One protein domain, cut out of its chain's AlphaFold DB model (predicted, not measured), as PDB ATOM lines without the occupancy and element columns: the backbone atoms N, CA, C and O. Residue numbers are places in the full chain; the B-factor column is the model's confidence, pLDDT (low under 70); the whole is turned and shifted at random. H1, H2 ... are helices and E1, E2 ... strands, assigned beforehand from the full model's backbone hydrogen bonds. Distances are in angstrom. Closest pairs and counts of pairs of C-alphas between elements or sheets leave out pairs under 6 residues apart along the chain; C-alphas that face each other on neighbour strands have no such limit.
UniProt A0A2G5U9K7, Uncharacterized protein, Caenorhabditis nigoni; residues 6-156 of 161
ATOM      1  N   TYR A   6     -31.056  32.205  11.436       62.75
ATOM      2  CA  TYR A   6     -30.522  31.419  10.323       62.75
ATOM      3  C   TYR A   6     -30.409  32.230   9.023       62.75
ATOM      4  O   TYR A   6     -29.445  32.075   8.278       62.75
ATOM      5  N   LYS A   7     -31.367  33.129   8.757       61.16
ATOM      6  CA  LYS A   7     -31.342  33.991   7.568       61.16
ATOM      7  C   LYS A   7     -30.388  35.176   7.713       61.16
ATOM      8  O   LYS A   7     -30.070  35.781   6.702       61.16
ATOM      9  N   LEU A   8     -29.939  35.514   8.912       62.59
ATOM     10  CA  LEU A   8     -29.042  36.645   9.151       62.59
ATOM     11  C   LEU A   8     -27.571  36.219   9.021       62.59
ATOM     12  O   LEU A   8     -26.788  36.916   8.385       62.59
ATOM     13  N   ASP A   9     -27.229  35.021   9.505       59.69
ATOM     14  CA  ASP A   9     -25.825  34.614   9.681       59.69
ATOM     15  C   ASP A   9     -25.225  33.777   8.530       59.69
ATOM     16  O   ASP A   9     -24.016  33.561   8.487       59.69
ATOM     17  N   HIS A  10     -26.024  33.318   7.557       58.09
ATOM     18  CA  HIS A  10     -25.570  32.383   6.504       58.09
ATOM     19  C   HIS A  10     -25.350  33.032   5.126       58.09
ATOM     20  O   HIS A  10     -25.635  32.428   4.091       58.09
ATOM     21  N   GLY A  11     -24.858  34.275   5.089       56.34
ATOM     22  CA  GLY A  11     -24.549  34.969   3.829       56.34
ATOM     23  C   GLY A  11     -25.785  35.327   2.995       56.34
ATOM     24  O   GLY A  11     -25.699  35.447   1.773       56.34
ATOM     25  N   SER A  12     -26.946  35.468   3.641       60.69
ATOM     26  CA  SER A  12     -28.151  35.953   2.972       60.69
ATOM     27  C   SER A  12     -28.074  37.468   2.745       60.69
ATOM     28  O   SER A  12     -27.377  38.190   3.453       60.69
ATOM     29  N   SER A  13     -28.818  37.966   1.758       66.50
ATOM     30  CA  SER A  13     -28.921  39.399   1.464       66.50
ATOM     31  C   SER A  13     -29.837  40.166   2.431       66.50
ATOM     32  O   SER A  13     -30.127  41.336   2.188       66.50
ATOM     33  N   VAL A  14     -30.370  39.512   3.467       70.69
ATOM     34  CA  VAL A  14     -31.322  40.110   4.410       70.69
ATOM     35  C   VAL A  14     -30.557  40.651   5.612       70.69
ATOM     36  O   VAL A  14     -30.031  39.887   6.415       70.69
ATOM     37  N   SER A  15     -30.513  41.976   5.744       76.56
ATOM     38  CA  SER A  15     -29.987  42.636   6.940       76.56
ATOM     39  C   SER A  15     -30.938  42.455   8.123       76.56
ATOM     40  O   SER A  15     -32.154  42.559   7.952       76.56
ATOM     41  N   GLN A  16     -30.390  42.250   9.323       82.50
ATOM     42  CA  GLN A  16     -31.176  42.198  10.556       82.50
ATOM     43  C   GLN A  16     -31.898  43.535  10.776       82.50
ATOM     44  O   GLN A  16     -31.230  44.571  10.833       82.50
ATOM     45  N   PRO A  17     -33.237  43.544  10.900       86.62
ATOM     46  CA  PRO A  17     -33.952  44.758  11.258       86.62
ATOM     47  C   PRO A  17     -33.571  45.225  12.667       86.62
ATOM     48  O   PRO A  17     -33.312  44.414  13.552       86.62
ATOM     49  N   ASP A  18     -33.608  46.533  12.901       88.69
ATOM     50  CA  ASP A  18     -33.246  47.165  14.177       88.69
ATOM     51  C   ASP A  18     -34.164  46.782  15.355       88.69
ATOM     52  O   ASP A  18     -33.819  47.019  16.510       88.69
ATOM     53  N   TRP A  19     -35.346  46.235  15.056       89.19
ATOM     54  CA  TRP A  19     -36.345  45.742  16.010       89.19
ATOM     55  C   TRP A  19     -36.252  44.234  16.280       89.19
ATOM     56  O   TRP A  19     -37.045  43.704  17.057       89.19
ATOM     57  N   VAL A  20     -35.319  43.531  15.631       92.19
ATOM     58  CA  VAL A  20     -35.043  42.111  15.878       92.19
ATOM     59  C   VAL A  20     -33.761  42.010  16.683       92.19
ATOM     60  O   VAL A  20     -32.746  42.595  16.317       92.19
ATOM     61  N   HIS A  21     -33.791  41.229  17.758       93.69
ATOM     62  CA  HIS A  21     -32.636  40.966  18.609       93.69
ATOM     63  C   HIS A  21     -32.432  39.454  18.699       93.69
ATOM     64  O   HIS A  21     -33.401  38.707  18.835       93.69
ATOM     65  N   VAL A  22     -31.183  39.000  18.585       93.62
ATOM     66  CA  VAL A  22     -30.839  37.574  18.548       93.62
ATOM     67  C   VAL A  22     -30.125  37.208  19.841       93.62
ATOM     68  O   VAL A  22     -29.034  37.704  20.113       93.62
ATOM     69  N   ALA A  23     -30.749  36.339  20.633       94.88
ATOM     70  CA  ALA A  23     -30.124  35.748  21.808       94.88
ATOM     71  C   ALA A  23     -29.091  34.679  21.405       94.88
ATOM     72  O   ALA A  23     -29.272  34.010  20.380       94.88
ATOM     73  N   PRO A  24     -28.023  34.481  22.197       94.44
ATOM     74  CA  PRO A  24     -27.083  33.395  21.955       94.44
ATOM     75  C   PRO A  24     -27.783  32.032  22.042       94.44
ATOM     76  O   PRO A  24     -28.652  31.808  22.881       94.44
ATOM     77  N   CYS A  25     -27.372  31.108  21.172       94.06
ATOM     78  CA  CYS A  25     -27.820  29.719  21.202       94.06
ATOM     79  C   CYS A  25     -27.426  29.074  22.547       94.06
ATOM     80  O   CYS A  25     -26.225  29.056  22.839       94.06
ATOM     81  N   PRO A  26     -28.374  28.544  23.348       95.12
ATOM     82  CA  PRO A  26     -28.095  27.949  24.655       95.12
ATOM     83  C   PRO A  26     -27.508  26.530  24.527       95.12
ATOM     84  O   PRO A  26     -28.038  25.558  25.061       95.12
ATOM     85  N   ASP A  27     -26.412  26.412  23.778       95.25
ATOM     86  CA  ASP A  27     -25.674  25.177  23.523       95.25
ATOM     87  C   ASP A  27     -24.492  25.078  24.499       95.25
ATOM     88  O   ASP A  27     -23.503  25.805  24.391       95.25
ATOM     89  N   VAL A  28     -24.585  24.174  25.473       95.12
ATOM     90  CA  VAL A  28     -23.520  23.944  26.467       95.12
ATOM     91  C   VAL A  28     -22.324  23.169  25.908       95.12
ATOM     92  O   VAL A  28     -21.298  23.072  26.571       95.12
ATOM     93  N   PHE A  29     -22.415  22.628  24.692       93.56
ATOM     94  CA  PHE A  29     -21.342  21.873  24.048       93.56
ATOM     95  C   PHE A  29     -20.518  22.730  23.077       93.56
ATOM     96  O   PHE A  29     -19.302  22.559  22.985       93.56
ATOM     97  N   ARG A  30     -21.147  23.654  22.336       92.62
ATOM     98  CA  ARG A  30     -20.470  24.488  21.311       92.62
ATOM     99  C   ARG A  30     -20.739  25.987  21.419       92.62
ATOM    100  O   ARG A  30     -20.167  26.747  20.640       92.62
ATOM    101  N   GLY A  31     -21.620  26.406  22.320       92.56
ATOM    102  CA  GLY A  31     -22.052  27.795  22.438       92.56
ATOM    103  C   GLY A  31     -21.133  28.664  23.298       92.56
ATOM    104  O   GLY A  31     -20.023  28.283  23.668       92.56
ATOM    105  N   LYS A  32     -21.617  29.874  23.599       95.19
ATOM    106  CA  LYS A  32     -20.892  30.920  24.337       95.19
ATOM    107  C   LYS A  32     -20.475  30.478  25.746       95.19
ATOM    108  O   LYS A  32     -19.343  30.733  26.142       95.19
ATOM    109  N   HIS A  33     -21.369  29.802  26.466       96.00
ATOM    110  CA  HIS A  33     -21.124  29.259  27.811       96.00
ATOM    111  C   HIS A  33     -20.912  27.746  27.728       96.00
ATOM    112  O   HIS A  33     -21.690  26.955  28.261       96.00
ATOM    113  N   ARG A  34     -19.897  27.348  26.955       95.06
ATOM    114  CA  ARG A  34     -19.511  25.947  26.774       95.06
ATOM    115  C   ARG A  34     -18.970  25.353  28.079       95.06
ATOM    116  O   ARG A  34     -18.176  25.989  28.767       95.06
ATOM    117  N   LEU A  35     -19.355  24.109  28.347       95.31
ATOM    118  CA  LEU A  35     -18.825  23.260  29.408       95.31
ATOM    119  C   LEU A  35     -17.759  22.301  28.864       95.31
ATOM    120  O   LEU A  35     -17.763  21.950  27.677       95.31
ATOM    121  N   GLU A  36     -16.861  21.860  29.741       95.81
ATOM    122  CA  GLU A  36     -15.909  20.799  29.414       95.81
ATOM    123  C   GLU A  36     -16.616  19.441  29.294       95.81
ATOM    124  O   GLU A  36     -17.668  19.207  29.890       95.81
ATOM    125  N   ASP A  37     -16.032  18.506  28.538       94.12
ATOM    126  CA  ASP A  37     -16.673  17.217  28.227       94.12
ATOM    127  C   ASP A  37     -17.032  16.403  29.487       94.12
ATOM    128  O   ASP A  37     -18.033  15.686  29.510       94.12
ATOM    129  N   ASN A  38     -16.238  16.529  30.555       94.31
ATOM    130  CA  ASN A  38     -16.481  15.880  31.845       94.31
ATOM    131  C   ASN A  38     -17.542  16.591  32.708       94.31
ATOM    132  O   ASN A  38     -17.977  16.022  33.706       94.31
ATOM    133  N   GLU A  39     -17.957  17.804  32.340       94.56
ATOM    134  CA  GLU A  39     -18.953  18.620  33.041       94.56
ATOM    135  C   GLU A  39     -20.344  18.542  32.387       94.56
ATOM    136  O   GLU A  39     -21.332  18.950  32.990       94.56
ATOM    137  N   LEU A  40     -20.463  17.977  31.179       91.69
ATOM    138  CA  LEU A  40     -21.729  17.898  30.427       91.69
ATOM    139  C   LEU A  40     -22.828  17.074  31.116       91.69
ATOM    140  O   LEU A  40     -23.995  17.162  30.735       91.69
ATOM    141  N   THR A  41     -22.468  16.255  32.103       91.62
ATOM    142  CA  THR A  41     -23.408  15.468  32.914       91.62
ATOM    143  C   THR A  41     -23.575  16.009  34.333       91.62
ATOM    144  O   THR A  41     -24.318  15.421  35.115       91.62
ATOM    145  N   ASP A  42     -22.870  17.083  34.686       94.69
ATOM    146  CA  ASP A  42     -22.931  17.702  36.007       94.69
ATOM    147  C   ASP A  42     -24.120  18.673  36.075       94.69
ATOM    148  O   ASP A  42     -24.191  19.664  35.344       94.69
ATOM    149  N   GLU A  43     -25.085  18.383  36.950       92.25
ATOM    150  CA  GLU A  43     -26.309  19.182  37.059       92.25
ATOM    151  C   GLU A  43     -26.059  20.617  37.539       92.25
ATOM    152  O   GLU A  43     -26.753  21.532  37.089       92.25
ATOM    153  N   GLU A  44     -25.081  20.840  38.423       94.69
ATOM    154  CA  GLU A  44     -24.772  22.177  38.939       94.69
ATOM    155  C   GLU A  44     -24.155  23.041  37.838       94.69
ATOM    156  O   GLU A  44     -24.510  24.214  37.684       94.69
ATOM    157  N   LYS A  45     -23.278  22.446  37.024       95.38
ATOM    158  CA  LYS A  45     -22.664  23.116  35.870       95.38
ATOM    159  C   LYS A  45     -23.686  23.441  34.790       95.38
ATOM    160  O   LYS A  45     -23.694  24.559  34.279       95.38
ATOM    161  N   LEU A  46     -24.584  22.505  34.487       93.69
ATOM    162  CA  LEU A  46     -25.679  22.734  33.544       93.69
ATOM    163  C   LEU A  46     -26.613  23.853  34.020       93.69
ATOM    164  O   LEU A  46     -27.018  24.686  33.211       93.69
ATOM    165  N   TYR A  47     -26.925  23.905  35.317       93.88
ATOM    166  CA  TYR A  47     -27.726  24.984  35.896       93.88
ATOM    167  C   TYR A  47     -27.014  26.338  35.794       93.88
ATOM    168  O   TYR A  47     -27.610  27.323  35.357       93.88
ATOM    169  N   ALA A  48     -25.723  26.390  36.132       95.81
ATOM    170  CA  ALA A  48     -24.927  27.608  36.014       95.81
ATOM    171  C   ALA A  48     -24.881  28.123  34.567       95.81
ATOM    172  O   ALA A  48     -25.111  29.309  34.338       95.81
ATOM    173  N   ALA A  49     -24.665  27.234  33.592       96.00
ATOM    174  CA  ALA A  49     -24.685  27.595  32.178       96.00
ATOM    175  C   ALA A  49     -26.072  28.080  31.725       96.00
ATOM    176  O   ALA A  49     -26.173  29.066  30.997       96.00
ATOM    177  N   GLY A  50     -27.150  27.432  32.182       95.56
ATOM    178  CA  GLY A  50     -28.519  27.868  31.891       95.56
ATOM    179  C   GLY A  50     -28.808  29.277  32.383       95.56
ATOM    180  O   GLY A  50     -29.332  30.083  31.615       95.56
ATOM    181  N   LYS A  51     -28.356  29.599  33.597       96.88
ATOM    182  CA  LYS A  51     -28.440  30.953  34.138       96.88
ATOM    183  C   LYS A  51     -27.614  31.959  33.326       96.88
ATOM    184  O   LYS A  51     -28.100  33.025  32.983       96.88
ATOM    185  N   GLN A  52     -26.383  31.620  32.950       97.69
ATOM    186  CA  GLN A  52     -25.556  32.516  32.129       97.69
ATOM    187  C   GLN A  52     -26.207  32.831  30.771       97.69
ATOM    188  O   GLN A  52     -26.145  33.964  30.295       97.69
ATOM    189  N   TYR A  53     -26.863  31.845  30.154       98.12
ATOM    190  CA  TYR A  53     -27.625  32.064  28.927       98.12
ATOM    191  C   TYR A  53     -28.904  32.884  29.151       98.12
ATOM    192  O   TYR A  53     -29.268  33.651  28.261       98.12
ATOM    193  N   SER A  54     -29.603  32.745  30.284       97.69
ATOM    194  CA  SER A  54     -30.772  33.587  30.580       97.69
ATOM    195  C   SER A  54     -30.378  35.033  30.889       97.69
ATOM    196  O   SER A  54     -31.033  35.945  30.393       97.69
ATOM    197  N   ASP A  55     -29.270  35.244  31.606       98.25
ATOM    198  CA  ASP A  55     -28.715  36.570  31.915       98.25
ATOM    199  C   ASP A  55     -28.288  37.311  30.626       98.25
ATOM    200  O   ASP A  55     -28.434  38.530  30.502       98.25
ATOM    201  N   ASP A  56     -27.811  36.577  29.613       98.38
ATOM    202  CA  ASP A  56     -27.550  37.141  28.284       98.38
ATOM    203  C   ASP A  56     -28.832  37.623  27.588       98.38
ATOM    204  O   ASP A  56     -28.802  38.624  26.869       98.38
ATOM    205  N   VAL A  57     -29.959  36.927  27.786       98.31
ATOM    206  CA  VAL A  57     -31.261  37.386  27.283       98.31
ATOM    207  C   VAL A  57     -31.702  38.632  28.041       98.31
ATOM    208  O   VAL A  57     -32.107  39.595  27.399       98.31
ATOM    209  N   GLU A  58     -31.580  38.653  29.369       98.25
ATOM    210  CA  GLU A  58     -31.887  39.838  30.182       98.25
ATOM    211  C   GLU A  58     -31.083  41.059  29.728       98.25
ATOM    212  O   GLU A  58     -31.665  42.102  29.454       98.25
ATOM    213  N   SER A  59     -29.782  40.897  29.485       98.31
ATOM    214  CA  SER A  59     -28.920  41.976  28.981       98.31
ATOM    215  C   SER A  59     -29.405  42.561  27.644       98.31
ATOM    216  O   SER A  59     -29.260  43.757  27.388       98.31
ATOM    217  N   ILE A  60     -29.981  41.729  26.769       97.75
ATOM    218  CA  ILE A  60     -30.586  42.185  25.509       97.75
ATOM    219  C   ILE A  60     -31.877  42.965  25.782       97.75
ATOM    220  O   ILE A  60     -32.113  43.988  25.140       97.75
ATOM    221  N   LEU A  61     -32.715  42.492  26.709       97.88
ATOM    222  CA  LEU A  61     -33.961  43.163  27.087       97.88
ATOM    223  C   LEU A  61     -33.676  44.542  27.709       97.88
ATOM    224  O   LEU A  61     -34.283  45.528  27.285       97.88
ATOM    225  N   ASP A  62     -32.686  44.626  28.598       97.75
ATOM    226  CA  ASP A  62     -32.221  45.870  29.217       97.75
ATOM    227  C   ASP A  62     -31.728  46.878  28.164       97.75
ATOM    228  O   ASP A  62     -32.049  48.068  28.218       97.75
ATOM    229  N   ASP A  63     -30.969  46.423  27.158       97.06
ATOM    230  CA  ASP A  63     -30.511  47.280  26.055       97.06
ATOM    231  C   ASP A  63     -31.693  47.828  25.233       97.06
ATOM    232  O   ASP A  63     -31.707  49.012  24.876       97.06
ATOM    233  N   VAL A  64     -32.716  47.007  24.975       96.19
ATOM    234  CA  VAL A  64     -33.951  47.436  24.296       96.19
ATOM    235  C   VAL A  64     -34.685  48.499  25.114       96.19
ATOM    236  O   VAL A  64     -35.065  49.542  24.565       96.19
ATOM    237  N   GLU A  65     -34.840  48.281  26.419       95.44
ATOM    238  CA  GLU A  65     -35.497  49.232  27.315       95.44
ATOM    239  C   GLU A  65     -34.702  50.541  27.441       95.44
ATOM    240  O   GLU A  65     -35.284  51.628  27.369       95.44
ATOM    241  N   SER A  66     -33.366  50.474  27.505       96.56
ATOM    242  CA  SER A  66     -32.488  51.655  27.554       96.56
ATOM    243  C   SER A  66     -32.671  52.582  26.342       96.56
ATOM    244  O   SER A  66     -32.561  53.809  26.444       96.56
ATOM    245  N   LYS A  67     -33.046  52.004  25.193       95.06
ATOM    246  CA  LYS A  67     -33.373  52.710  23.945       95.06
ATOM    247  C   LYS A  67     -34.819  53.215  23.906       95.06
ATOM    248  O   LYS A  67     -35.265  53.700  22.866       95.06
ATOM    249  N   LYS A  68     -35.544  53.140  25.028       94.62
ATOM    250  CA  LYS A  68     -36.960  53.511  25.189       94.62
ATOM    251  C   LYS A  68     -37.888  52.728  24.256       94.62
ATOM    252  O   LYS A  68     -38.870  53.274  23.748       94.62
ATOM    253  N   ARG A  69     -37.564  51.457  24.006       94.38
ATOM    254  CA  ARG A  69     -38.392  50.519  23.237       94.38
ATOM    255  C   ARG A  69     -38.967  49.459  24.174       94.38
ATOM    256  O   ARG A  69     -38.406  49.192  25.228       94.38
ATOM    257  N   GLY A  70     -40.090  48.864  23.779       93.19
ATOM    258  CA  GLY A  70     -40.706  47.743  24.491       93.19
ATOM    259  C   GLY A  70     -40.443  46.412  23.794       93.19
ATOM    260  O   GLY A  70     -40.267  46.367  22.573       93.19
ATOM    261  N   VAL A  71     -40.466  45.328  24.567       95.94
ATOM    262  CA  VAL A  71     -40.312  43.960  24.064       95.94
ATOM    263  C   VAL A  71     -41.694  43.371  23.810       95.94
ATOM    264  O   VAL A  71     -42.515  43.283  24.717       95.94
ATOM    265  N   ALA A  72     -41.968  42.962  22.570       95.88
ATOM    266  CA  ALA A  72     -43.257  42.367  22.217       95.88
ATOM    267  C   ALA A  72     -43.321  40.873  22.571       95.88
ATOM    268  O   ALA A  72     -44.273  40.409  23.198       95.88
ATOM    269  N   ALA A  73     -42.315  40.107  22.149       96.25
ATOM    270  CA  ALA A  73     -42.271  38.669  22.355       96.25
ATOM    271  C   ALA A  73     -40.852  38.115  22.204       96.25
ATOM    272  O   ALA A  73     -40.048  38.639  21.432       96.25
ATOM    273  N   TYR A  74     -40.596  37.009  22.895       97.19
ATOM    274  CA  TYR A  74     -39.439  36.149  22.717       97.19
ATOM    275  C   TYR A  74     -39.867  34.868  21.997       97.19
ATOM    276  O   TYR A  74     -40.798  34.192  22.434       97.19
ATOM    277  N   PHE A  75     -39.189  34.538  20.897       96.06
ATOM    278  CA  PHE A  75     -39.452  33.343  20.096       96.06
ATOM    279  C   PHE A  75     -38.312  32.342  20.265       96.06
ATOM    280  O   PHE A  75     -37.153  32.693  20.050       96.06
ATOM    281  N   ALA A  76     -38.635  31.087  20.570       95.44
ATOM    282  CA  ALA A  76     -37.657  30.004  20.588       95.44
ATOM    283  C   ALA A  76     -38.277  28.669  20.177       95.44
ATOM    284  O   ALA A  76     -39.428  28.393  20.489       95.44
ATOM    285  N   GLU A  77     -37.500  27.810  19.519       93.81
ATOM    286  CA  GLU A  77     -37.847  26.392  19.401       93.81
ATOM    287  C   GLU A  77     -37.708  25.726  20.777       93.81
ATOM    288  O   GLU A  77     -36.738  25.992  21.488       93.81
ATOM    289  N   ALA A  78     -38.636  24.835  21.144       92.50
ATOM    290  CA  ALA A  78     -38.532  24.092  22.407       92.50
ATOM    291  C   ALA A  78     -37.225  23.284  22.485       92.50
ATOM    292  O   ALA A  78     -36.595  23.221  23.536       92.50
ATOM    293  N   LEU A  79     -36.828  22.691  21.354       93.44
ATOM    294  CA  LEU A  79     -35.524  22.079  21.106       93.44
ATOM    295  C   LEU A  79     -35.070  22.557  19.723       93.44
ATOM    296  O   LEU A  79     -35.799  22.369  18.747       93.44
ATOM    297  N   GLN A  80     -33.900  23.186  19.620       91.50
ATOM    298  CA  GLN A  80     -33.495  23.822  18.365       91.50
ATOM    299  C   GLN A  80     -33.095  22.773  17.333       91.50
ATOM    300  O   GLN A  80     -32.070  22.101  17.473       91.50
ATOM    301  N   SER A  81     -33.880  22.654  16.263       86.75
ATOM    302  CA  SER A  81     -33.667  21.627  15.246       86.75
ATOM    303  C   SER A  81     -32.513  22.013  14.321       86.75
ATOM    304  O   SER A  81     -31.450  21.387  14.332       86.75
ATOM    305  N   CYS A  82     -32.690  23.084  13.541       81.94
ATOM    306  CA  CYS A  82     -31.683  23.551  12.582       81.94
ATOM    307  C   CYS A  82     -30.428  24.116  13.265       81.94
ATOM    308  O   CYS A  82     -29.375  24.167  12.640       81.94
ATOM    309  N   GLY A  83     -30.535  24.496  14.543       75.88
ATOM    310  CA  GLY A  83     -29.407  24.916  15.377       75.88
ATOM    311  C   GLY A  83     -28.466  23.780  15.792       75.88
ATOM    312  O   GLY A  83     -27.418  24.057  16.361       75.88
ATOM    313  N   GLY A  84     -28.802  22.518  15.493       85.94
ATOM    314  CA  GLY A  84     -27.944  21.368  15.793       85.94
ATOM    315  C   GLY A  84     -28.508  20.395  16.825       85.94
ATOM    316  O   GLY A  84     -27.728  19.724  17.490       85.94
ATOM    317  N   GLN A  85     -29.838  20.279  16.933       90.06
ATOM    318  CA  GLN A  85     -30.513  19.419  17.920       90.06
ATOM    319  C   GLN A  85     -30.142  19.800  19.362       90.06
ATOM    320  O   GLN A  85     -29.817  18.949  20.189       90.06
ATOM    321  N   VAL A  86     -30.168  21.103  19.645       93.00
ATOM    322  CA  VAL A  86     -29.771  21.652  20.944       93.00
ATOM    323  C   VAL A  86     -30.924  21.509  21.928       93.00
ATOM    324  O   VAL A  86     -32.059  21.905  21.643       93.00
ATOM    325  N   ILE A  87     -30.614  20.948  23.096       93.31
ATOM    326  CA  ILE A  87     -31.506  20.898  24.251       93.31
ATOM    327  C   ILE A  87     -31.067  22.024  25.191       93.31
ATOM    328  O   ILE A  87     -29.985  21.911  25.770       93.31
ATOM    329  N   PRO A  88     -31.874  23.087  25.360       93.75
ATOM    330  CA  PRO A  88     -31.579  24.114  26.343       93.75
ATOM    331  C   PRO A  88     -31.348  23.520  27.741       93.75
ATOM    332  O   PRO A  88     -32.076  22.594  28.131       93.75
ATOM    333  N   PRO A  89     -30.352  24.027  28.488       92.56
ATOM    334  CA  PRO A  89     -30.037  23.558  29.829       92.56
ATOM    335  C   PRO A  89     -31.206  23.792  30.794       92.56
ATOM    336  O   PRO A  89     -32.150  24.540  30.521       92.56
ATOM    337  N   LYS A  90     -31.150  23.111  31.941       86.44
ATOM    338  CA  LYS A  90     -32.192  23.163  32.972       86.44
ATOM    339  C   LYS A  90     -32.452  24.610  33.412       86.44
ATOM    340  O   LYS A  90     -31.529  25.409  33.492       86.44
ATOM    341  N   ASP A  91     -33.720  24.917  33.670       91.31
ATOM    342  CA  ASP A  91     -34.243  26.216  34.123       91.31
ATOM    343  C   ASP A  91     -34.035  27.429  33.194       91.31
ATOM    344  O   ASP A  91     -34.711  28.437  33.383       91.31
ATOM    345  N   TYR A  92     -33.284  27.302  32.092       95.44
ATOM    346  CA  TYR A  92     -33.117  28.363  31.089       95.44
ATOM    347  C   TYR A  92     -34.445  29.009  30.658       95.44
ATOM    348  O   TYR A  92     -34.613  30.222  30.748       95.44
ATOM    349  N   PHE A  93     -35.431  28.213  30.226       95.75
ATOM    350  CA  PHE A  93     -36.716  28.764  29.773       95.75
ATOM    351  C   PHE A  93     -37.546  29.383  30.894       95.75
ATOM    352  O   PHE A  93     -38.304  30.319  30.641       95.75
ATOM    353  N   LYS A  94     -37.423  28.870  32.120       94.62
ATOM    354  CA  LYS A  94     -38.110  29.421  33.287       94.62
ATOM    355  C   LYS A  94     -37.579  30.824  33.586       94.62
ATOM    356  O   LYS A  94     -38.381  31.743  33.746       94.62
ATOM    357  N   ASP A  95     -36.261  30.979  33.591       95.88
ATOM    358  CA  ASP A  95     -35.600  32.247  33.889       95.88
ATOM    359  C   ASP A  95     -35.816  33.251  32.748       95.88
ATOM    360  O   ASP A  95     -36.309  34.353  32.983       95.88
ATOM    361  N   VAL A  96     -35.629  32.837  31.486       97.25
ATOM    362  CA  VAL A  96     -35.950  33.670  30.311       97.25
ATOM    363  C   VAL A  96     -37.403  34.142  30.336       97.25
ATOM    364  O   VAL A  96     -37.669  35.318  30.097       97.25
ATOM    365  N   ALA A  97     -38.354  33.263  30.664       96.06
ATOM    366  CA  ALA A  97     -39.753  33.659  30.769       96.06
ATOM    367  C   ALA A  97     -39.981  34.714  31.855       96.06
ATOM    368  O   ALA A  97     -40.789  35.618  31.648       96.06
ATOM    369  N   ALA A  98     -39.294  34.615  32.996       96.12
ATOM    370  CA  ALA A  98     -39.371  35.626  34.044       96.12
ATOM    371  C   ALA A  98     -38.838  36.979  33.547       96.12
ATOM    372  O   ALA A  98     -39.555  37.975  33.641       96.12
ATOM    373  N   HIS A  99     -37.649  37.004  32.936       97.56
ATOM    374  CA  HIS A  99     -37.058  38.230  32.391       97.56
ATOM    375  C   HIS A  99     -37.955  38.867  31.321       97.56
ATOM    376  O   HIS A  99     -38.309  40.041  31.425       97.56
ATOM    377  N   VAL A 100     -38.406  38.092  30.329       97.62
ATOM    378  CA  VAL A 100     -39.262  38.583  29.233       97.62
ATOM    379  C   VAL A 100     -40.577  39.154  29.765       97.62
ATOM    380  O   VAL A 100     -41.005  40.226  29.335       97.62
ATOM    381  N   ARG A 101     -41.205  38.481  30.736       96.31
ATOM    382  CA  ARG A 101     -42.468  38.937  31.335       96.31
ATOM    383  C   ARG A 101     -42.299  40.183  32.194       96.31
ATOM    384  O   ARG A 101     -43.206  41.014  32.203       96.31
ATOM    385  N   ASN A 102     -41.169  40.335  32.884       96.44
ATOM    386  CA  ASN A 102     -40.850  41.556  33.629       96.44
ATOM    387  C   ASN A 102     -40.731  42.770  32.694       96.44
ATOM    388  O   ASN A 102     -41.140  43.863  33.069       96.44
ATOM    389  N   HIS A 103     -40.292  42.550  31.451       96.81
ATOM    390  CA  HIS A 103     -40.233  43.564  30.391       96.81
ATOM    391  C   HIS A 103     -41.540  43.697  29.579       96.81
ATOM    392  O   HIS A 103     -41.581  44.390  28.562       96.81
ATOM    393  N   GLY A 104     -42.622  43.028  30.000       95.75
ATOM    394  CA  GLY A 104     -43.942  43.104  29.362       95.75
ATOM    395  C   GLY A 104     -44.108  42.280  28.080       95.75
ATOM    396  O   GLY A 104     -45.144  42.395  27.425       95.75
ATOM    397  N   GLY A 105     -43.125  41.447  27.728       96.19
ATOM    398  CA  GLY A 105     -43.161  40.591  26.544       96.19
ATOM    399  C   GLY A 105     -43.865  39.248  26.768       96.19
ATOM    400  O   GLY A 105     -44.108  38.820  27.898       96.19
ATOM    401  N   LEU A 106     -44.161  38.564  25.659       96.50
ATOM    402  CA  LEU A 106     -44.740  37.215  25.637       96.50
ATOM    403  C   LEU A 106     -43.703  36.138  25.297       96.50
ATOM    404  O   LEU A 106     -42.826  36.347  24.462       96.50
ATOM    405  N   MET A 107     -43.855  34.950  25.873       96.19
ATOM    406  CA  MET A 107     -43.094  33.755  25.517       96.19
ATOM    407  C   MET A 107     -43.802  32.967  24.416       96.19
ATOM    408  O   MET A 107     -44.895  32.432  24.626       96.19
ATOM    409  N   VAL A 108     -43.153  32.844  23.259       95.88
ATOM    410  CA  VAL A 108     -43.627  32.061  22.116       95.88
ATOM    411  C   VAL A 108     -42.699  30.877  21.896       95.88
ATOM    412  O   VAL A 108     -41.517  31.055  21.595       95.88
ATOM    413  N   ILE A 109     -43.238  29.665  22.018       94.94
ATOM    414  CA  ILE A 109     -42.476  28.440  21.784       94.94
ATOM    415  C   ILE A 109     -42.901  27.775  20.480       94.94
ATOM    416  O   ILE A 109     -44.070  27.445  20.274       94.94
ATOM    417  N   ASP A 110     -41.924  27.571  19.602       93.44
ATOM    418  CA  ASP A 110     -42.098  26.879  18.340       93.44
ATOM    419  C   ASP A 110     -41.955  25.366  18.511       93.44
ATOM    420  O   ASP A 110     -40.893  24.846  18.858       93.44
ATOM    421  N   GLU A 111     -43.063  24.665  18.272       92.69
ATOM    422  CA  GLU A 111     -43.196  23.212  18.348       92.69
ATOM    423  C   GLU A 111     -43.473  22.598  16.971       92.69
ATOM    424  O   GLU A 111     -43.914  21.450  16.878       92.69
ATOM    425  N   VAL A 112     -43.222  23.332  15.876       90.94
ATOM    426  CA  VAL A 112     -43.432  22.833  14.508       90.94
ATOM    427  C   VAL A 112     -42.707  21.507  14.289       90.94
ATOM    428  O   VAL A 112     -43.285  20.624  13.661       90.94
ATOM    429  N   GLN A 113     -41.489  21.350  14.815       88.25
ATOM    430  CA  GLN A 113     -40.675  20.140  14.639       88.25
ATOM    431  C   GLN A 113     -40.791  19.140  15.799       88.25
ATOM    432  O   GLN A 113     -40.671  17.929  15.592       88.25
ATOM    433  N   THR A 114     -41.010  19.640  17.014       92.44
ATOM    434  CA  THR A 114     -40.841  18.888  18.268       92.44
ATOM    435  C   THR A 114     -42.155  18.517  18.956       92.44
ATOM    436  O   THR A 114     -42.144  17.706  19.885       92.44
ATOM    437  N   GLY A 115     -43.286  19.046  18.482       90.50
ATOM    438  CA  GLY A 115     -44.612  18.699  18.981       90.50
ATOM    439  C   GLY A 115     -45.070  17.288  18.593       90.50
ATOM    440  O   GLY A 115     -44.337  16.495  17.994       90.50
ATOM    441  N   PHE A 116     -46.326  16.975  18.920       91.19
ATOM    442  CA  PHE A 116     -47.008  15.719  18.571       91.19
ATOM    443  C   PHE A 116     -46.279  14.445  19.030       91.19
ATOM    444  O   PHE A 116     -46.249  13.436  18.326       91.19
ATOM    445  N   GLY A 117     -45.687  14.476  20.224       92.00
ATOM    446  CA  GLY A 117     -45.073  13.297  20.835       92.00
ATOM    447  C   GLY A 117     -43.697  12.929  20.284       92.00
ATOM    448  O   GLY A 117     -43.193  11.858  20.616       92.00
ATOM    449  N   ARG A 118     -43.053  13.792  19.482       92.50
ATOM    450  CA  ARG A 118     -41.725  13.529  18.888       92.50
ATOM    451  C   ARG A 118     -40.679  13.093  19.918       92.50
ATOM    452  O   ARG A 118     -39.841  12.249  19.618       92.50
ATOM    453  N   ILE A 119     -40.747  13.653  21.121       91.81
ATOM    454  CA  ILE A 119     -39.823  13.384  22.231       91.81
ATOM    455  C   ILE A 119     -40.190  12.137  23.062       91.81
ATOM    456  O   ILE A 119     -39.515  11.827  24.042       91.81
ATOM    457  N   GLY A 120     -41.281  11.445  22.722       92.69
ATOM    458  CA  GLY A 120     -41.748  10.189  23.322       92.69
ATOM    459  C   GLY A 120     -42.421  10.322  24.692       92.69
ATOM    460  O   GLY A 120     -43.489   9.763  24.918       92.69
ATOM    461  N   ARG A 121     -41.815  11.073  25.613       90.38
ATOM    462  CA  ARG A 121     -42.242  11.165  27.023       90.38
ATOM    463  C   ARG A 121     -43.320  12.216  27.316       90.38
ATOM    464  O   ARG A 121     -43.959  12.152  28.362       90.38
ATOM    465  N   LYS A 122     -43.519  13.183  26.420       92.56
ATOM    466  CA  LYS A 122     -44.550  14.230  26.516       92.56
ATOM    467  C   LYS A 122     -45.110  14.525  25.124       92.56
ATOM    468  O   LYS A 122     -44.476  14.186  24.125       92.56
ATOM    469  N   TYR A 123     -46.287  15.145  25.059       91.62
ATOM    470  CA  TYR A 123     -46.932  15.476  23.783       91.62
ATOM    471  C   TYR A 123     -46.311  16.719  23.131       91.62
ATOM    472  O   TYR A 123     -46.119  16.745  21.918       91.62
ATOM    473  N   TRP A 124     -45.944  17.712  23.941       92.69
ATOM    474  CA  TRP A 124     -45.218  18.912  23.529       92.69
ATOM    475  C   TRP A 124     -43.823  18.922  24.155       92.69
ATOM    476  O   TRP A 124     -43.672  18.527  25.313       92.69
ATOM    477  N   ALA A 125     -42.797  19.369  23.430       93.50
ATOM    478  CA  ALA A 125     -41.428  19.358  23.933       93.50
ATOM    479  C   ALA A 125     -41.166  20.376  25.047       93.50
ATOM    480  O   ALA A 125     -40.390  20.076  25.952       93.50
ATOM    481  N   HIS A 126     -41.864  21.513  25.079       92.56
ATOM    482  CA  HIS A 126     -41.738  22.475  26.176       92.56
ATOM    483  C   HIS A 126     -42.132  21.880  27.538       92.56
ATOM    484  O   HIS A 126     -41.667  22.348  28.572       92.56
ATOM    485  N   GLN A 127     -42.941  20.811  27.555       92.94
ATOM    486  CA  GLN A 127     -43.328  20.094  28.777       92.94
ATOM    487  C   GLN A 127     -42.164  19.318  29.415       92.94
ATOM    488  O   GLN A 127     -42.341  18.722  30.472       92.94
ATOM    489  N   LEU A 128     -40.986  19.281  28.783       90.88
ATOM    490  CA  LEU A 128     -39.750  18.834  29.432       90.88
ATOM    491  C   LEU A 128     -39.243  19.826  30.484       90.88
ATOM    492  O   LEU A 128     -38.438  19.442  31.327       90.88
ATOM    493  N   TYR A 129     -39.718  21.071  30.433       89.62
ATOM    494  CA  TYR A 129     -39.312  22.168  31.305       89.62
ATOM    495  C   TYR A 129     -40.422  22.554  32.300       89.62
ATOM    496  O   TYR A 129     -40.431  23.670  32.807       89.62
ATOM    497  N   ASP A 130     -41.363  21.651  32.603       72.31
ATOM    498  CA  ASP A 130     -42.596  21.909  33.376       72.31
ATOM    499  C   ASP A 130     -42.398  22.279  34.868       72.31
ATOM    500  O   ASP A 130     -43.377  22.442  35.599       72.31
ATOM    501  N   ASN A 131     -41.161  22.548  35.302       73.75
ATOM    502  CA  ASN A 131     -40.789  23.122  36.603       73.75
ATOM    503  C   ASN A 131     -41.181  24.615  36.734       73.75
ATOM    504  O   ASN A 131     -40.383  25.459  37.145       73.75
ATOM    505  N   GLY A 132     -42.419  24.959  36.372       73.88
ATOM    506  CA  GLY A 132     -42.950  26.323  36.416       73.88
ATOM    507  C   GLY A 132     -42.848  27.103  35.102       73.88
ATOM    508  O   GLY A 132     -43.212  28.278  35.080       73.88
ATOM    509  N   PHE A 133     -42.406  26.481  34.003       89.69
ATOM    510  CA  PHE A 133     -42.461  27.093  32.676       89.69
ATOM    511  C   PHE A 133     -43.735  26.692  31.922       89.69
ATOM    512  O   PHE A 133     -44.011  25.514  31.700       89.69
ATOM    513  N   VAL A 134     -44.488  27.701  31.484       91.50
ATOM    514  CA  VAL A 134     -45.621  27.575  30.562       91.50
ATOM    515  C   VAL A 134     -45.499  28.718  29.552       91.50
ATOM    516  O   VAL A 134     -45.416  29.867  29.997       91.50
ATOM    517  N   PRO A 135     -45.444  28.453  28.235       92.56
ATOM    518  CA  PRO A 135     -45.405  29.505  27.223       92.56
ATOM    519  C   PRO A 135     -46.764  30.197  27.082       92.56
ATOM    520  O   PRO A 135     -47.803  29.596  27.347       92.56
ATOM    521  N   ASP A 136     -46.760  31.444  26.614       93.62
ATOM    522  CA  ASP A 136     -47.991  32.198  26.354       93.62
ATOM    523  C   ASP A 136     -48.591  31.820  24.982       93.62
ATOM    524  O   ASP A 136     -49.804  31.865  24.763       93.62
ATOM    525  N   ILE A 137     -47.743  31.416  24.030       94.44
ATOM    526  CA  ILE A 137     -48.137  31.003  22.678       94.44
ATOM    527  C   ILE A 137     -47.327  29.776  22.259       94.44
ATOM    528  O   ILE A 137     -46.119  29.720  22.488       94.44
ATOM    529  N   VAL A 138     -47.977  28.821  21.584       93.12
ATOM    530  CA  VAL A 138     -47.303  27.682  20.946       93.12
ATOM    531  C   VAL A 138     -47.617  27.647  19.453       93.12
ATOM    532  O   VAL A 138     -48.781  27.663  19.040       93.12
ATOM    533  N   THR A 139     -46.579  27.577  18.619       90.62
ATOM    534  CA  THR A 139     -46.742  27.420  17.167       90.62
ATOM    535  C   THR A 139     -46.604  25.962  16.761       90.62
ATOM    536  O   THR A 139     -45.790  25.218  17.299       90.62
ATOM    537  N   MET A 140     -47.404  25.542  15.784       87.31
ATOM    538  CA  MET A 140     -47.360  24.192  15.232       87.31
ATOM    539  C   MET A 140     -47.625  24.202  13.732       87.31
ATOM    540  O   MET A 140     -48.259  25.100  13.175       87.31
ATOM    541  N   GLY A 141     -47.101  23.191  13.048       84.56
ATOM    542  CA  GLY A 141     -47.030  23.206  11.594       84.56
ATOM    543  C   GLY A 141     -47.432  21.897  10.946       84.56
ATOM    544  O   GLY A 141     -48.231  21.118  11.466       84.56
ATOM    545  N   LYS A 142     -46.814  21.666   9.789       79.62
ATOM    546  CA  LYS A 142     -47.103  20.563   8.868       79.62
ATOM    547  C   LYS A 142     -47.155  19.175   9.519       79.62
ATOM    548  O   LYS A 142     -47.978  18.379   9.062       79.62
ATOM    549  N   PRO A 143     -46.352  18.844  10.555       79.94
ATOM    550  CA  PRO A 143     -46.464  17.536  11.198       79.94
ATOM    551  C   PRO A 143     -47.851  17.232  11.779       79.94
ATOM    552  O   PRO A 143     -48.242  16.069  11.771       79.94
ATOM    553  N   MET A 144     -48.642  18.243  12.162       81.81
ATOM    554  CA  MET A 144     -50.038  18.052  12.591       81.81
ATOM    555  C   MET A 144     -50.892  17.381  11.507       81.81
ATOM    556  O   MET A 144     -51.723  16.527  11.798       81.81
ATOM    557  N   GLY A 145     -50.695  17.780  10.250       79.06
ATOM    558  CA  GLY A 145     -51.428  17.260   9.098       79.06
ATOM    559  C   GLY A 145     -50.737  16.079   8.421       79.06
ATOM    560  O   GLY A 145     -51.043  15.794   7.267       79.06
ATOM    561  N   ASN A 146     -49.754  15.446   9.074       80.31
ATOM    562  CA  ASN A 146     -48.925  14.392   8.484       80.31
ATOM    563  C   ASN A 146     -48.324  14.788   7.114       80.31
ATOM    564  O   ASN A 146     -48.303  14.002   6.169       80.31
ATOM    565  N   GLY A 147     -47.878  16.043   6.984       73.88
ATOM    566  CA  GLY A 147     -47.277  16.565   5.751       73.88
ATOM    567  C   GLY A 147     -48.246  17.256   4.786       73.88
ATOM    568  O   GLY A 147     -47.782  17.893   3.840       73.88
ATOM    569  N   PHE A 148     -49.562  17.225   5.035       74.62
ATOM    570  CA  PHE A 148     -50.487  18.123   4.340       74.62
ATOM    571  C   PHE A 148     -50.228  19.588   4.717       74.62
ATOM    572  O   PHE A 148     -49.755  19.903   5.812       74.62
ATOM    573  N   HIS A 149     -50.540  20.496   3.791       65.44
ATOM    574  CA  HIS A 149     -50.299  21.931   3.931       65.44
ATOM    575  C   HIS A 149     -51.276  22.579   4.925       65.44
ATOM    576  O   HIS A 149     -52.188  23.304   4.541       65.44
ATOM    577  N   HIS A 150     -51.050  22.332   6.212       65.69
ATOM    578  CA  HIS A 150     -51.717  23.002   7.320       65.69
ATOM    579  C   HIS A 150     -50.667  23.570   8.280       65.69
ATOM    580  O   HIS A 150     -49.678  22.915   8.613       65.69
ATOM    581  N   SER A 151     -50.884  24.804   8.724       62.62
ATOM    582  CA  SER A 151     -50.155  25.435   9.824       62.62
ATOM    583  C   SER A 151     -51.171  26.108  10.727       62.62
ATOM    584  O   SER A 151     -52.072  26.783  10.227       62.62
ATOM    585  N   VAL A 152     -51.036  25.919  12.034       69.06
ATOM    586  CA  VAL A 152     -51.978  26.439  13.024       69.06
ATOM    587  C   VAL A 152     -51.179  27.145  14.109       69.06
ATOM    588  O   VAL A 152     -50.203  26.612  14.629       69.06
ATOM    589  N   LEU A 153     -51.600  28.355  14.454       65.94
ATOM    590  CA  LEU A 153     -51.134  29.038  15.652       65.94
ATOM    591  C   LEU A 153     -52.118  28.718  16.775       65.94
ATOM    592  O   LEU A 153     -53.307  28.998  16.623       65.94
ATOM    593  N   ILE A 154     -51.643  28.153  17.886       66.94
ATOM    594  CA  ILE A 154     -52.471  27.998  19.081       66.94
ATOM    595  C   ILE A 154     -52.026  29.035  20.104       66.94
ATOM    596  O   ILE A 154     -50.907  29.017  20.614       66.94
ATOM    597  N   LEU A 155     -52.941  29.949  20.409       60.88
ATOM    598  CA  LEU A 155     -52.812  30.828  21.557       60.88
ATOM    599  C   LEU A 155     -53.150  30.013  22.811       60.88
ATOM    600  O   LEU A 155     -54.290  29.578  22.975       60.88
ATOM    601  N   ILE A 156     -52.163  29.795  23.679       60.00
ATOM    602  CA  ILE A 156     -52.368  29.130  24.966       60.00
ATOM    603  C   ILE A 156     -52.516  30.222  26.026       60.00
ATOM    604  O   ILE A 156     -51.593  30.525  26.771       60.00
TER     605      ILE A 156
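What this domain is: This is residues 6 to 156 of the 161 residues of an uncharacterized protein of Caenorhabditis nigoni (UniProt A0A2G5U9K7). Picture a small twisted sheet of four short strands, with H3 over one face at E1 and E2 and the long helix H2 beside H3, beyond the E1 edge. Long loops make much of the rest; residues 9 to 14 stick out. The printed part has 151 residues in the order H1 H2 E1 H3 E2 H4 E3 H5 E4, with sheet order E1 E2 E3 E4, mixed. The class is mixed, helices and strands, with under half of the residues in named elements; it is compact, radius of gyration of the C-alphas 15.9 A, spanning 42 by 41 by 35 A.

Where its parts are: Start at C-alpha 6, (-30.522, 31.419, 10.323), where H1, residues 6 to 9, begins. H2, residues 43 to 66, runs 34.4 A from C-alpha 43 at (-26.309, 19.182, 37.059). Next come E1, residues 73 to 77, 13.4 A; H3, 92 to 102, 15.5 A; E2, 106 to 110, 12.9 A; H4, 125 to 129; E3, 137 to 140; H5, 142 to 145; and E4, 152 to 155, ending at (-52.812, 30.828, 21.557).

How they stand to each other: E1 and E2 are parallel, N 74 to O 106 at 2.8 A; so are E2 and E3, N 109 to O 137 at 2.9 A. E3 and E4 are antiparallel, N 138 to O 154 at 3.1 A. H3 is on the sheet, two layers, at a height of 9.4 A; E1, H3, E2 and E2, H4, E3 are strand-helix-strand units, parallel neighbour strands with a helix between, their crossovers right-handed. H2 and H3 touch, C-alphas of Gly 50 and Tyr 92 closest at 4.7 A, at a shallow tilt of 25 degrees, the same way. H4 only grazes the sheet; H1 and H5 are not on it. In H2 and H3 every O i to N i+4 pair is within hydrogen-bond range; in H4 0 of 1 is, with 2 of 2 O i to N i+3 pairs; H1 and H5 are too short for an i+4 pair.

The domain as a whole: The C-alphas of Ser 66 and Asn 146, the two farthest apart, are 45.0 A apart. The printed part has no cut; its long links are H1 to H2, E1 to H3 and E2 to H4. Mean pLDDT of the printed part is 88.9, under 70 at residues 6 to 13 and 149 to 156.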